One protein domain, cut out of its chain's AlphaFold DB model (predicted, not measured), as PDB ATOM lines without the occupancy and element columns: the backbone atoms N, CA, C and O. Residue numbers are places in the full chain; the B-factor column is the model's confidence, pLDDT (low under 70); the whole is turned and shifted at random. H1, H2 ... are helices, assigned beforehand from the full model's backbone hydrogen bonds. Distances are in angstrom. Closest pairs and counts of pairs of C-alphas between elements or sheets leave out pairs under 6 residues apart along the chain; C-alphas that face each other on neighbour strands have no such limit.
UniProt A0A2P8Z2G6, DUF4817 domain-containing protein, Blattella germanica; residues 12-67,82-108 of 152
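Overview. This is residues 12 to 67 and 82 to 108 of the 152 residues of the protein "DUF4817 domain-containing protein" of Blattella germanica (UniProt A0A2P8Z2G6). What does the model look like at first sight? Helix H1 forms the middle, with the longer H4 side by side with it on one flank and H2 folding back along it on the other, so to speak a layer of three helices. H3 crosses over one side of H1 nearly at a right angle. What is it made of, and how large is it? The printed part has 83 residues with four named helices, in the order H1, H2, H3, H4, and no named strand; its class is all helix. It is compact, with a radius of gyration of the C-alphas of 12.6 A and spans of 38 by 31 by 19 A.

Along the chain. Where do the first two helices run? H1 is residues 12 to 28, 24.2 A long from C-alpha 12 at (-5.367, 43.776, -16.390) to C-alpha 28. H2 is residues 31 to 42. Where are the other two? H3 is residues 49 to 62, 19.9 A long, beginning at C-alpha 49 at (-2.007, 49.700, 3.749). H4 is residues 82 to 105, 33.5 A long, and ends at C-alpha 105 at (-23.657, 52.539, 6.225).

Arrangement. What touches H1? H1 is the hub, the helix that touches most others. With its residues 21 to 28 it touches H2, closest at the C-alphas of Trp 24 and Val 34, 5.8 A apart; the two form a helical hairpin, running opposite ways at a steep tilt of 44 degrees. How do H3 and H4 stand to it? Residues 52 to 56 of H3 touch residues 18 to 22 of H1, about perpendicular at 87 degrees, with the C-alphas of Val 22 and Asp 56 closest at 5.7 A. Residues 90 to 101 of H4 touch residues 19 to 26 of H1, the same way at a shallow tilt of 9 degrees; the closest C-alphas, of Ala 26 and Phe 101, are 6.6 A apart. And away from H1? H2 and H3 are close but not clearly touching, with the C-alphas of Val 31 and Arg 49 closest at 6.4 A. H3 and H4 are near each other, with 5 pairs of C-alphas within 10 A, and H2 and H4 are apart. What does the backbone show? In H1, H2, H3 and H4 every O i to N i+4 pair is within hydrogen-bond range.

Size, cuts and confidence. How far does it reach? The two C-alphas farthest apart, of Lys 82 and Asp 108, are 38.5 A apart. Is the printed part cut? Residues 68 to 81 are not printed, and C-alphas 67 and 82 are 15.2 A apart across the cut, in the link from H3 to H4. The link H1 to H2 is tight and H2 to H3 is short. Where is confidence low? The mean pLDDT of the printed part is 74.5, and residues 12 to 13, 63, 67 and 82 to 108 are under 70.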
ATOM      1  N   MET A  12      -4.002  44.259 -16.694       37.25
ATOM      2  CA  MET A  12      -5.367  43.776 -16.390       37.25
ATOM      3  C   MET A  12      -5.428  43.055 -15.036       37.25
ATOM      4  O   MET A  12      -6.213  43.436 -14.172       37.25
ATOM      5  N   ALA A  13      -4.482  42.143 -14.773       54.56
ATOM      6  CA  ALA A  13      -4.367  41.469 -13.472       54.56
ATOM      7  C   ALA A  13      -4.267  42.479 -12.309       54.56
ATOM      8  O   ALA A  13      -4.879  42.325 -11.256       54.56
ATOM      9  N   LYS A  14      -3.591  43.606 -12.558       71.69
ATOM     10  CA  LYS A  14      -3.348  44.647 -11.559       71.69
ATOM     11  C   LYS A  14      -4.575  45.499 -11.232       71.69
ATOM     12  O   LYS A  14      -4.610  46.062 -10.143       71.69
ATOM     13  N   VAL A  15      -5.537  45.664 -12.147       72.50
ATOM     14  CA  VAL A  15      -6.791  46.394 -11.865       72.50
ATOM     15  C   VAL A  15      -7.760  45.481 -11.126       72.50
ATOM     16  O   VAL A  15      -8.334  45.896 -10.123       72.50
ATOM     17  N   GLN A  16      -7.869  44.225 -11.551       75.62
ATOM     18  CA  GLN A  16      -8.695  43.228 -10.872       75.62
ATOM     19  C   GLN A  16      -8.252  43.012  -9.418       75.62
ATOM     20  O   GLN A  16      -9.079  43.059  -8.512       75.62
ATOM     21  N   GLU A  17      -6.948  42.879  -9.163       84.94
ATOM     22  CA  GLU A  17      -6.391  42.794  -7.804       84.94
ATOM     23  C   GLU A  17      -6.724  44.024  -6.939       84.94
ATOM     24  O   GLU A  17      -6.969  43.896  -5.735       84.94
ATOM     25  N   GLN A  18      -6.757  45.222  -7.535       85.56
ATOM     26  CA  GLN A  18      -7.128  46.461  -6.839       85.56
ATOM     27  C   GLN A  18      -8.604  46.468  -6.464       85.56
ATOM     28  O   GLN A  18      -8.932  46.692  -5.300       85.56
ATOM     29  N   VAL A  19      -9.476  46.189  -7.435       82.88
ATOM     30  CA  VAL A  19     -10.929  46.106  -7.231       82.88
ATOM     31  C   VAL A  19     -11.238  45.065  -6.160       82.88
ATOM     32  O   VAL A  19     -11.966  45.350  -5.214       82.88
ATOM     33  N   GLN A  20     -10.607  43.894  -6.236       84.75
ATOM     34  CA  GLN A  20     -10.795  42.829  -5.259       84.75
ATOM     35  C   GLN A  20     -10.329  43.224  -3.854       84.75
ATOM     36  O   GLN A  20     -11.001  42.909  -2.872       84.75
ATOM     37  N   SER A  21      -9.205  43.936  -3.749       87.94
ATOM     38  CA  SER A  21      -8.707  44.438  -2.464       87.94
ATOM     39  C   SER A  21      -9.673  45.440  -1.827       87.94
ATOM     40  O   SER A  21      -9.867  45.407  -0.616       87.94
ATOM     41  N   VAL A  22     -10.289  46.314  -2.632       86.12
ATOM     42  CA  VAL A  22     -11.280  47.294  -2.161       86.12
ATOM     43  C   VAL A  22     -12.598  46.610  -1.787       86.12
ATOM     44  O   VAL A  22     -13.127  46.872  -0.714       86.12
ATOM     45  N   LEU A  23     -13.076  45.647  -2.582       85.12
ATOM     46  CA  LEU A  23     -14.251  44.829  -2.246       85.12
ATOM     47  C   LEU A  23     -14.098  44.127  -0.894       85.12
ATOM     48  O   LEU A  23     -14.976  44.218  -0.039       85.12
ATOM     49  N   TRP A  24     -12.964  43.454  -0.680       87.56
ATOM     50  CA  TRP A  24     -12.682  42.808   0.599       87.56
ATOM     51  C   TRP A  24     -12.538  43.808   1.741       87.56
ATOM     52  O   TRP A  24     -12.813  43.448   2.880       87.56
ATOM     53  N   LEU A  25     -12.106  45.042   1.469       87.44
ATOM     54  CA  LEU A  25     -12.047  46.073   2.496       87.44
ATOM     55  C   LEU A  25     -13.447  46.445   2.987       87.44
ATOM     56  O   LEU A  25     -13.623  46.566   4.194       87.44
ATOM     57  N   ALA A  26     -14.435  46.577   2.098       82.69
ATOM     58  CA  ALA A  26     -15.815  46.810   2.531       82.69
ATOM     59  C   ALA A  26     -16.418  45.604   3.253       82.69
ATOM     60  O   ALA A  26     -17.165  45.784   4.206       82.69
ATOM     61  N   GLU A  27     -16.093  44.386   2.816       81.12
ATOM     62  CA  GLU A  27     -16.611  43.164   3.435       81.12
ATOM     63  C   GLU A  27     -16.017  42.913   4.829       81.12
ATOM     64  O   GLU A  27     -16.739  42.575   5.756       81.12
ATOM     65  N   LEU A  28     -14.699  43.063   4.978       84.69
ATOM     66  CA  LEU A  28     -13.968  42.667   6.187       84.69
ATOM     67  C   LEU A  28     -13.689  43.838   7.132       84.69
ATOM     68  O   LEU A  28     -13.159  43.617   8.219       84.69
ATOM     69  N   GLN A  29     -13.906  45.074   6.672       84.75
ATOM     70  CA  GLN A  29     -13.612  46.334   7.368       84.75
ATOM     71  C   GLN A  29     -12.192  46.433   7.970       84.75
ATOM     72  O   GLN A  29     -11.900  47.281   8.808       84.75
ATOM     73  N   SER A  30     -11.256  45.595   7.508       88.25
ATOM     74  CA  SER A  30      -9.905  45.485   8.055       88.25
ATOM     75  C   SER A  30      -8.879  45.258   6.957       88.25
ATOM     76  O   SER A  30      -8.865  44.232   6.276       88.25
ATOM     77  N   VAL A  31      -7.944  46.202   6.832       88.25
ATOM     78  CA  VAL A  31      -6.849  46.115   5.853       88.25
ATOM     79  C   VAL A  31      -5.954  44.901   6.118       88.25
ATOM     80  O   VAL A  31      -5.479  44.271   5.176       88.25
ATOM     81  N   THR A  32      -5.741  44.532   7.381       93.06
ATOM     82  CA  THR A  32      -4.938  43.353   7.737       93.06
ATOM     83  C   THR A  32      -5.603  42.071   7.235       93.06
ATOM     84  O   THR A  32      -4.929  41.210   6.665       93.06
ATOM     85  N   SER A  33      -6.928  41.968   7.373       93.00
ATOM     86  CA  SER A  33      -7.711  40.839   6.859       93.00
ATOM     87  C   SER A  33      -7.678  40.783   5.330       93.00
ATOM     88  O   SER A  33      -7.449  39.714   4.764       93.00
ATOM     89  N   VAL A  34      -7.776  41.936   4.656       91.81
ATOM     90  CA  VAL A  34      -7.593  42.046   3.196       91.81
ATOM     91  C   VAL A  34      -6.222  41.520   2.777       91.81
ATOM     92  O   VAL A  34      -6.133  40.683   1.885       91.81
ATOM     93  N   GLN A  35      -5.143  41.951   3.435       93.62
ATOM     94  CA  GLN A  35      -3.784  41.519   3.101       93.62
ATOM     95  C   GLN A  35      -3.557  40.018   3.341       93.62
ATOM     96  O   GLN A  35      -2.827  39.382   2.583       93.62
ATOM     97  N   ARG A  36      -4.152  39.428   4.386       94.19
ATOM     98  CA  ARG A  36      -4.107  37.971   4.626       94.19
ATOM     99  C   ARG A  36      -4.833  37.203   3.520       94.19
ATOM    100  O   ARG A  36      -4.273  36.266   2.951       94.19
ATOM    101  N   ARG A  37      -6.038  37.648   3.159       93.56
ATOM    102  CA  ARG A  37      -6.835  37.042   2.082       93.56
ATOM    103  C   ARG A  37      -6.153  37.187   0.722       93.56
ATOM    104  O   ARG A  37      -6.146  36.247  -0.063       93.56
ATOM    105  N   PHE A  38      -5.494  38.319   0.489       92.12
ATOM    106  CA  PHE A  38      -4.693  38.565  -0.706       92.12
ATOM    107  C   PHE A  38      -3.532  37.572  -0.828       92.12
ATOM    108  O   PHE A  38      -3.381  36.951  -1.876       92.12
ATOM    109  N   ARG A  39      -2.763  37.351   0.250       93.00
ATOM    110  CA  ARG A  39      -1.698  36.330   0.272       93.00
ATOM    111  C   ARG A  39      -2.245  34.933  -0.017       93.00
ATOM    112  O   ARG A  39      -1.648  34.207  -0.795       93.00
ATOM    113  N   THR A  40      -3.389  34.591   0.572       91.56
ATOM    114  CA  THR A  40      -4.020  33.272   0.394       91.56
ATOM    115  C   THR A  40      -4.472  33.052  -1.049       91.56
ATOM    116  O   THR A  40      -4.274  31.978  -1.598       91.56
ATOM    117  N   ARG A  41      -5.063  34.074  -1.685       86.75
ATOM    118  CA  ARG A  41      -5.623  33.951  -3.038       86.75
ATOM    119  C   ARG A  41      -4.579  34.060  -4.144       86.75
ATOM    120  O   ARG A  41      -4.694  33.363  -5.142       86.75
ATOM    121  N   TYR A  42      -3.615  34.967  -3.997       84.25
ATOM    122  CA  TYR A  42      -2.662  35.298  -5.061       84.25
ATOM    123  C   TYR A  42      -1.245  34.775  -4.801       84.25
ATOM    124  O   TYR A  42      -0.397  34.868  -5.684       84.25
ATOM    125  N   GLY A  43      -0.949  34.259  -3.602       84.94
ATOM    126  CA  GLY A  43       0.366  33.706  -3.258       84.94
ATOM    127  C   GLY A  43       1.514  34.724  -3.258       84.94
ATOM    128  O   GLY A  43       2.676  34.336  -3.182       84.94
ATOM    129  N   CYS A  44       1.221  36.022  -3.362       84.81
ATOM    130  CA  CYS A  44       2.218  37.075  -3.527       84.81
ATOM    131  C   CYS A  44       2.135  38.142  -2.426       84.81
ATOM    132  O   CYS A  44       1.228  38.154  -1.584       84.81
ATOM    133  N   HIS A  45       3.131  39.035  -2.400       87.56
ATOM    134  CA  HIS A  45       3.187  40.090  -1.397       87.56
ATOM    135  C   HIS A  45       1.997  41.046  -1.560       87.56
ATOM    136  O   HIS A  45       1.779  41.572  -2.656       87.56
ATOM    137  N   PRO A  46       1.224  41.303  -0.491       88.19
ATOM    138  CA  PRO A  46       0.013  42.082  -0.624       88.19
ATOM    139  C   PRO A  46       0.315  43.578  -0.773       88.19
ATOM    140  O   PRO A  46       1.357  44.066  -0.328       88.19
ATOM    141  N   PRO A  47      -0.626  44.351  -1.334       88.12
ATOM    142  CA  PRO A  47      -0.501  45.797  -1.412       88.12
ATOM    143  C   PRO A  47      -0.362  46.435  -0.025       88.12
ATOM    144  O   PRO A  47      -0.960  45.991   0.957       88.12
ATOM    145  N   THR A  48       0.407  47.520   0.061       90.62
ATOM    146  CA  THR A  48       0.599  48.243   1.325       90.62
ATOM    147  C   THR A  48      -0.701  48.885   1.807       90.62
ATOM    148  O   THR A  48      -1.555  49.287   1.011       90.62
ATOM    149  N   ARG A  49      -0.830  49.069   3.128       90.81
ATOM    150  CA  ARG A  49      -2.007  49.700   3.749       90.81
ATOM    151  C   ARG A  49      -2.346  51.063   3.140       90.81
ATOM    152  O   ARG A  49      -3.516  51.351   2.903       90.81
ATOM    153  N   LYS A  50      -1.323  51.875   2.847       91.00
ATOM    154  CA  LYS A  50      -1.479  53.183   2.190       91.00
ATOM    155  C   LYS A  50      -2.110  53.048   0.799       91.00
ATOM    156  O   LYS A  50      -3.020  53.803   0.482       91.00
ATOM    157  N   ARG A  51      -1.685  52.066  -0.007       89.62
ATOM    158  CA  ARG A  51      -2.241  51.846  -1.356       89.62
ATOM    159  C   ARG A  51      -3.684  51.363  -1.322       89.62
ATOM    160  O   ARG A  51      -4.488  51.868  -2.091       89.62
ATOM    161  N   ILE A  52      -4.012  50.447  -0.413       88.88
ATOM    162  CA  ILE A  52      -5.379  49.921  -0.273       88.88
ATOM    163  C   ILE A  52      -6.351  51.055   0.084       88.88
ATOM    164  O   ILE A  52      -7.375  51.215  -0.572       88.88
ATOM    165  N   ARG A  53      -5.989  51.902   1.057       89.25
ATOM    166  CA  ARG A  53      -6.788  53.084   1.425       89.25
ATOM    167  C   ARG A  53      -6.870  54.120   0.309       89.25
ATOM    168  O   ARG A  53      -7.919  54.711   0.100       89.25
ATOM    169  N   PHE A  54      -5.776  54.333  -0.418       89.25
ATOM    170  CA  PHE A  54      -5.776  55.225  -1.574       89.25
ATOM    171  C   PHE A  54      -6.763  54.758  -2.650       89.25
ATOM    172  O   PHE A  54      -7.475  55.584  -3.210       89.25
ATOM    173  N   TRP A  55      -6.831  53.454  -2.933       87.88
ATOM    174  CA  TRP A  55      -7.791  52.912  -3.895       87.88
ATOM    175  C   TRP A  55      -9.230  53.056  -3.415       87.88
ATOM    176  O   TRP A  55     -10.059  53.508  -4.195       87.88
ATOM    177  N   ASP A  56      -9.512  52.758  -2.146       85.06
ATOM    178  CA  ASP A  56     -10.842  52.983  -1.567       85.06
ATOM    179  C   ASP A  56     -11.261  54.458  -1.685       85.06
ATOM    180  O   ASP A  56     -12.322  54.759  -2.222       85.06
ATOM    181  N   ASN A  57     -10.383  55.395  -1.315       84.44
ATOM    182  CA  ASN A  57     -10.661  56.826  -1.446       84.44
ATOM    183  C   ASN A  57     -10.849  57.263  -2.900       84.44
ATOM    184  O   ASN A  57     -11.821  57.942  -3.209       84.44
ATOM    185  N   LYS A  58      -9.951  56.862  -3.807       81.62
ATOM    186  CA  LYS A  58     -10.062  57.184  -5.239       81.62
ATOM    187  C   LYS A  58     -11.379  56.669  -5.816       81.62
ATOM    188  O   LYS A  58     -11.989  57.309  -6.669       81.62
ATOM    189  N   LEU A  59     -11.813  55.504  -5.351       78.31
ATOM    190  CA  LEU A  59     -13.062  54.925  -5.784       78.31
ATOM    191  C   LEU A  59     -14.272  55.691  -5.245       78.31
ATOM    192  O   LEU A  59     -15.189  55.963  -6.009       78.31
ATOM    193  N   ARG A  60     -14.244  56.100  -3.974       75.62
ATOM    194  CA  ARG A  60     -15.286  56.946  -3.373       75.62
ATOM    195  C   ARG A  60     -15.421  58.297  -4.063       75.62
ATOM    196  O   ARG A  60     -16.534  58.781  -4.209       75.62
ATOM    197  N   THR A  61     -14.309  58.906  -4.471       73.81
ATOM    198  CA  THR A  61     -14.313  60.261  -5.037       73.81
ATOM    199  C   THR A  61     -14.586  60.288  -6.536       73.81
ATOM    200  O   THR A  61     -15.283  61.172  -7.010       73.81
ATOM    201  N   THR A  62     -14.022  59.352  -7.305       72.31
ATOM    202  CA  THR A  62     -14.089  59.370  -8.779       72.31
ATOM    203  C   THR A  62     -15.013  58.291  -9.349       72.31
ATOM    204  O   THR A  62     -15.294  58.294 -10.543       72.31
ATOM    205  N   GLY A  63     -15.445  57.314  -8.544       69.88
ATOM    206  CA  GLY A  63     -16.222  56.166  -9.022       69.88
ATOM    207  C   GLY A  63     -15.431  55.211  -9.926       69.88
ATOM    208  O   GLY A  63     -16.011  54.315 -10.530       69.88
ATOM    209  N   SER A  64     -14.109  55.385 -10.055       72.31
ATOM    210  CA  SER A  64     -13.276  54.574 -10.946       72.31
ATOM    211  C   SER A  64     -11.849  54.401 -10.434       72.31
ATOM    212  O   SER A  64     -11.169  55.353 -10.044       72.31
ATOM    213  N   LEU A  65     -11.349  53.165 -10.507       73.62
ATOM    214  CA  LEU A  65      -9.942  52.846 -10.242       73.62
ATOM    215  C   LEU A  65      -9.061  52.969 -11.487       73.62
ATOM    216  O   LEU A  65      -7.832  53.041 -11.361       73.62
ATOM    217  N   LEU A  66      -9.661  53.072 -12.676       71.69
ATOM    218  CA  LEU A  66      -8.920  53.159 -13.927       71.69
ATOM    219  C   LEU A  66      -8.047  54.418 -13.960       71.69
ATOM    220  O   LEU A  66      -8.338  55.464 -13.367       71.69
ATOM    221  N   ARG A  67      -6.897  54.299 -14.622       61.72
ATOM    222  CA  ARG A  67      -6.036  55.448 -14.892       61.72
ATOM    223  C   ARG A  67      -6.589  56.136 -16.130       61.72
ATOM    224  O   ARG A  67      -6.472  55.587 -17.225       61.72
ATOM    225  N   LYS A  82     -11.356  44.590 -24.940       51.47
ATOM    226  CA  LYS A  82     -11.039  43.994 -23.628       51.47
ATOM    227  C   LYS A  82     -11.120  45.029 -22.510       51.47
ATOM    228  O   LYS A  82     -11.705  44.765 -21.466       51.47
ATOM    229  N   HIS A  83     -10.600  46.231 -22.760       52.06
ATOM    230  CA  HIS A  83     -10.689  47.351 -21.828       52.06
ATOM    231  C   HIS A  83     -12.137  47.818 -21.593       52.06
ATOM    232  O   HIS A  83     -12.448  48.263 -20.491       52.06
ATOM    233  N   PHE A  84     -13.010  47.729 -22.598       46.75
ATOM    234  CA  PHE A  84     -14.420  48.104 -22.499       46.75
ATOM    235  C   PHE A  84     -15.222  47.080 -21.692       46.75
ATOM    236  O   PHE A  84     -15.944  47.456 -20.771       46.75
ATOM    237  N   ASN A  85     -15.032  45.787 -21.960       52.00
ATOM    238  CA  ASN A  85     -15.673  44.720 -21.188       52.00
ATOM    239  C   ASN A  85     -15.188  44.702 -19.733       52.00
ATOM    240  O   ASN A  85     -15.995  44.603 -18.812       52.00
ATOM    241  N   GLU A  86     -13.889  44.907 -19.503       51.75
ATOM    242  CA  GLU A  86     -13.327  45.048 -18.159       51.75
ATOM    243  C   GLU A  86     -13.852  46.313 -17.457       51.75
ATOM    244  O   GLU A  86     -14.169  46.270 -16.271       51.75
ATOM    245  N   ALA A  87     -14.024  47.430 -18.174       56.56
ATOM    246  CA  ALA A  87     -14.651  48.633 -17.628       56.56
ATOM    247  C   ALA A  87     -16.124  48.406 -17.260       56.56
ATOM    248  O   ALA A  87     -16.539  48.865 -16.203       56.56
ATOM    249  N   ARG A  88     -16.896  47.662 -18.064       54.56
ATOM    250  CA  ARG A  88     -18.303  47.336 -17.768       54.56
ATOM    251  C   ARG A  88     -18.448  46.405 -16.569       54.56
ATOM    252  O   ARG A  88     -19.264  46.679 -15.695       54.56
ATOM    253  N   VAL A  89     -17.637  45.348 -16.494       54.50
ATOM    254  CA  VAL A  89     -17.630  44.427 -15.344       54.50
ATOM    255  C   VAL A  89     -17.188  45.164 -14.084       54.50
ATOM    256  O   VAL A  89     -17.839  45.050 -13.049       54.50
ATOM    257  N   ASN A  90     -16.144  45.991 -14.175       61.00
ATOM    258  CA  ASN A  90     -15.722  46.819 -13.053       61.00
ATOM    259  C   ASN A  90     -16.815  47.817 -12.666       61.00
ATOM    260  O   ASN A  90     -17.112  47.927 -11.491       61.00
ATOM    261  N   GLN A  91     -17.481  48.483 -13.608       62.47
ATOM    262  CA  GLN A  91     -18.570  49.408 -13.295       62.47
ATOM    263  C   GLN A  91     -19.733  48.717 -12.575       62.47
ATOM    264  O   GLN A  91     -20.237  49.256 -11.596       62.47
ATOM    265  N   PHE A  92     -20.107  47.506 -12.990       61.28
ATOM    266  CA  PHE A  92     -21.139  46.723 -12.310       61.28
ATOM    267  C   PHE A  92     -20.708  46.316 -10.894       61.28
ATOM    268  O   PHE A  92     -21.438  46.518  -9.927       61.28
ATOM    269  N   VAL A  93     -19.478  45.822 -10.739       62.28
ATOM    270  CA  VAL A  93     -18.895  45.468  -9.434       62.28
ATOM    271  C   VAL A  93     -18.785  46.688  -8.512       62.28
ATOM    272  O   VAL A  93     -18.989  46.576  -7.304       62.28
ATOM    273  N   LEU A  94     -18.516  47.866  -9.072       63.97
ATOM    274  CA  LEU A  94     -18.483  49.142  -8.364       63.97
ATOM    275  C   LEU A  94     -19.876  49.648  -8.001       63.97
ATOM    276  O   LEU A  94     -20.048  50.183  -6.913       63.97
ATOM    277  N   GLN A  95     -20.876  49.426  -8.847       64.81
ATOM    278  CA  GLN A  95     -22.272  49.706  -8.525       64.81
ATOM    279  C   GLN A  95     -22.749  48.824  -7.365       64.81
ATOM    280  O   GLN A  95     -23.380  49.327  -6.439       64.81
ATOM    281  N   VAL A  96     -22.365  47.542  -7.351       65.50
ATOM    282  CA  VAL A  96     -22.621  46.625  -6.229       65.50
ATOM    283  C   VAL A  96     -21.834  47.034  -4.982       65.50
ATOM    284  O   VAL A  96     -22.387  46.990  -3.886       65.50
ATOM    285  N   TYR A  97     -20.579  47.478  -5.115       67.31
ATOM    286  CA  TYR A  97     -19.791  48.018  -4.000       67.31
ATOM    287  C   TYR A  97     -20.448  49.257  -3.396       67.31
ATOM    288  O   TYR A  97     -20.623  49.318  -2.185       67.31
ATOM    289  N   CYS A  98     -20.853  50.217  -4.231       63.69
ATOM    290  CA  CYS A  98     -21.574  51.403  -3.801       63.69
ATOM    291  C   CYS A  98     -22.896  51.012  -3.152       63.69
ATOM    292  O   CYS A  98     -23.138  51.451  -2.044       63.69
ATOM    293  N   TYR A  99     -23.705  50.137  -3.753       62.91
ATOM    294  CA  TYR A  99     -24.959  49.685  -3.148       62.91
ATOM    295  C   TYR A  99     -24.723  49.018  -1.790       62.91
ATOM    296  O   TYR A  99     -25.291  49.447  -0.795       62.91
ATOM    297  N   LYS A 100     -23.826  48.031  -1.710       63.00
ATOM    298  CA  LYS A 100     -23.535  47.308  -0.469       63.00
ATOM    299  C   LYS A 100     -22.945  48.232   0.593       63.00
ATOM    300  O   LYS A 100     -23.386  48.184   1.727       63.00
ATOM    301  N   PHE A 101     -22.005  49.110   0.243       57.50
ATOM    302  CA  PHE A 101     -21.401  50.060   1.179       57.50
ATOM    303  C   PHE A 101     -22.393  51.136   1.643       57.50
ATOM    304  O   PHE A 101     -22.455  51.428   2.833       57.50
ATOM    305  N   HIS A 102     -23.185  51.709   0.732       54.56
ATOM    306  CA  HIS A 102     -24.192  52.714   1.072       54.56
ATOM    307  C   HIS A 102     -25.317  52.092   1.900       54.56
ATOM    308  O   HIS A 102     -25.742  52.703   2.864       54.56
ATOM    309  N   VAL A 103     -25.765  50.872   1.583       50.66
ATOM    310  CA  VAL A 103     -26.776  50.144   2.368       50.66
ATOM    311  C   VAL A 103     -26.228  49.723   3.734       50.66
ATOM    312  O   VAL A 103     -26.939  49.880   4.721       50.66
ATOM    313  N   GLN A 104     -24.969  49.274   3.821       48.12
ATOM    314  CA  GLN A 104     -24.343  48.910   5.097       48.12
ATOM    315  C   GLN A 104     -24.172  50.141   6.002       48.12
ATOM    316  O   GLN A 104     -24.581  50.091   7.152       48.12
ATOM    317  N   GLN A 105     -23.701  51.277   5.469       52.81
ATOM    318  CA  GLN A 105     -23.657  52.539   6.225       52.81
ATOM    319  C   GLN A 105     -25.051  53.074   6.586       52.81
ATOM    320  O   GLN A 105     -25.217  53.742   7.605       52.81
ATOM    321  N   LYS A 106     -26.077  52.773   5.778       47.75
ATOM    322  CA  LYS A 106     -27.469  53.178   6.041       47.75
ATOM    323  C   LYS A 106     -28.173  52.296   7.081       47.75
ATOM    324  O   LYS A 106     -29.318  52.586   7.419       47.75
ATOM    325  N   LEU A 107     -27.504  51.267   7.609       50.28
ATOM    326  CA  LEU A 107     -28.003  50.405   8.685       50.28
ATOM    327  C   LEU A 107     -27.086  50.380   9.919       50.28
ATOM    328  O   LEU A 107     -27.249  49.514  10.770       50.28
ATOM    329  N   ASP A 108     -26.170  51.338  10.074       55.06
ATOM    330  CA  ASP A 108     -25.343  51.410  11.290       55.06
ATOM    331  C   ASP A 108     -26.071  52.080  12.464       55.06
ATOM    332  O   ASP A 108     -25.645  51.977  13.613       55.06
TER     333      ASP A 108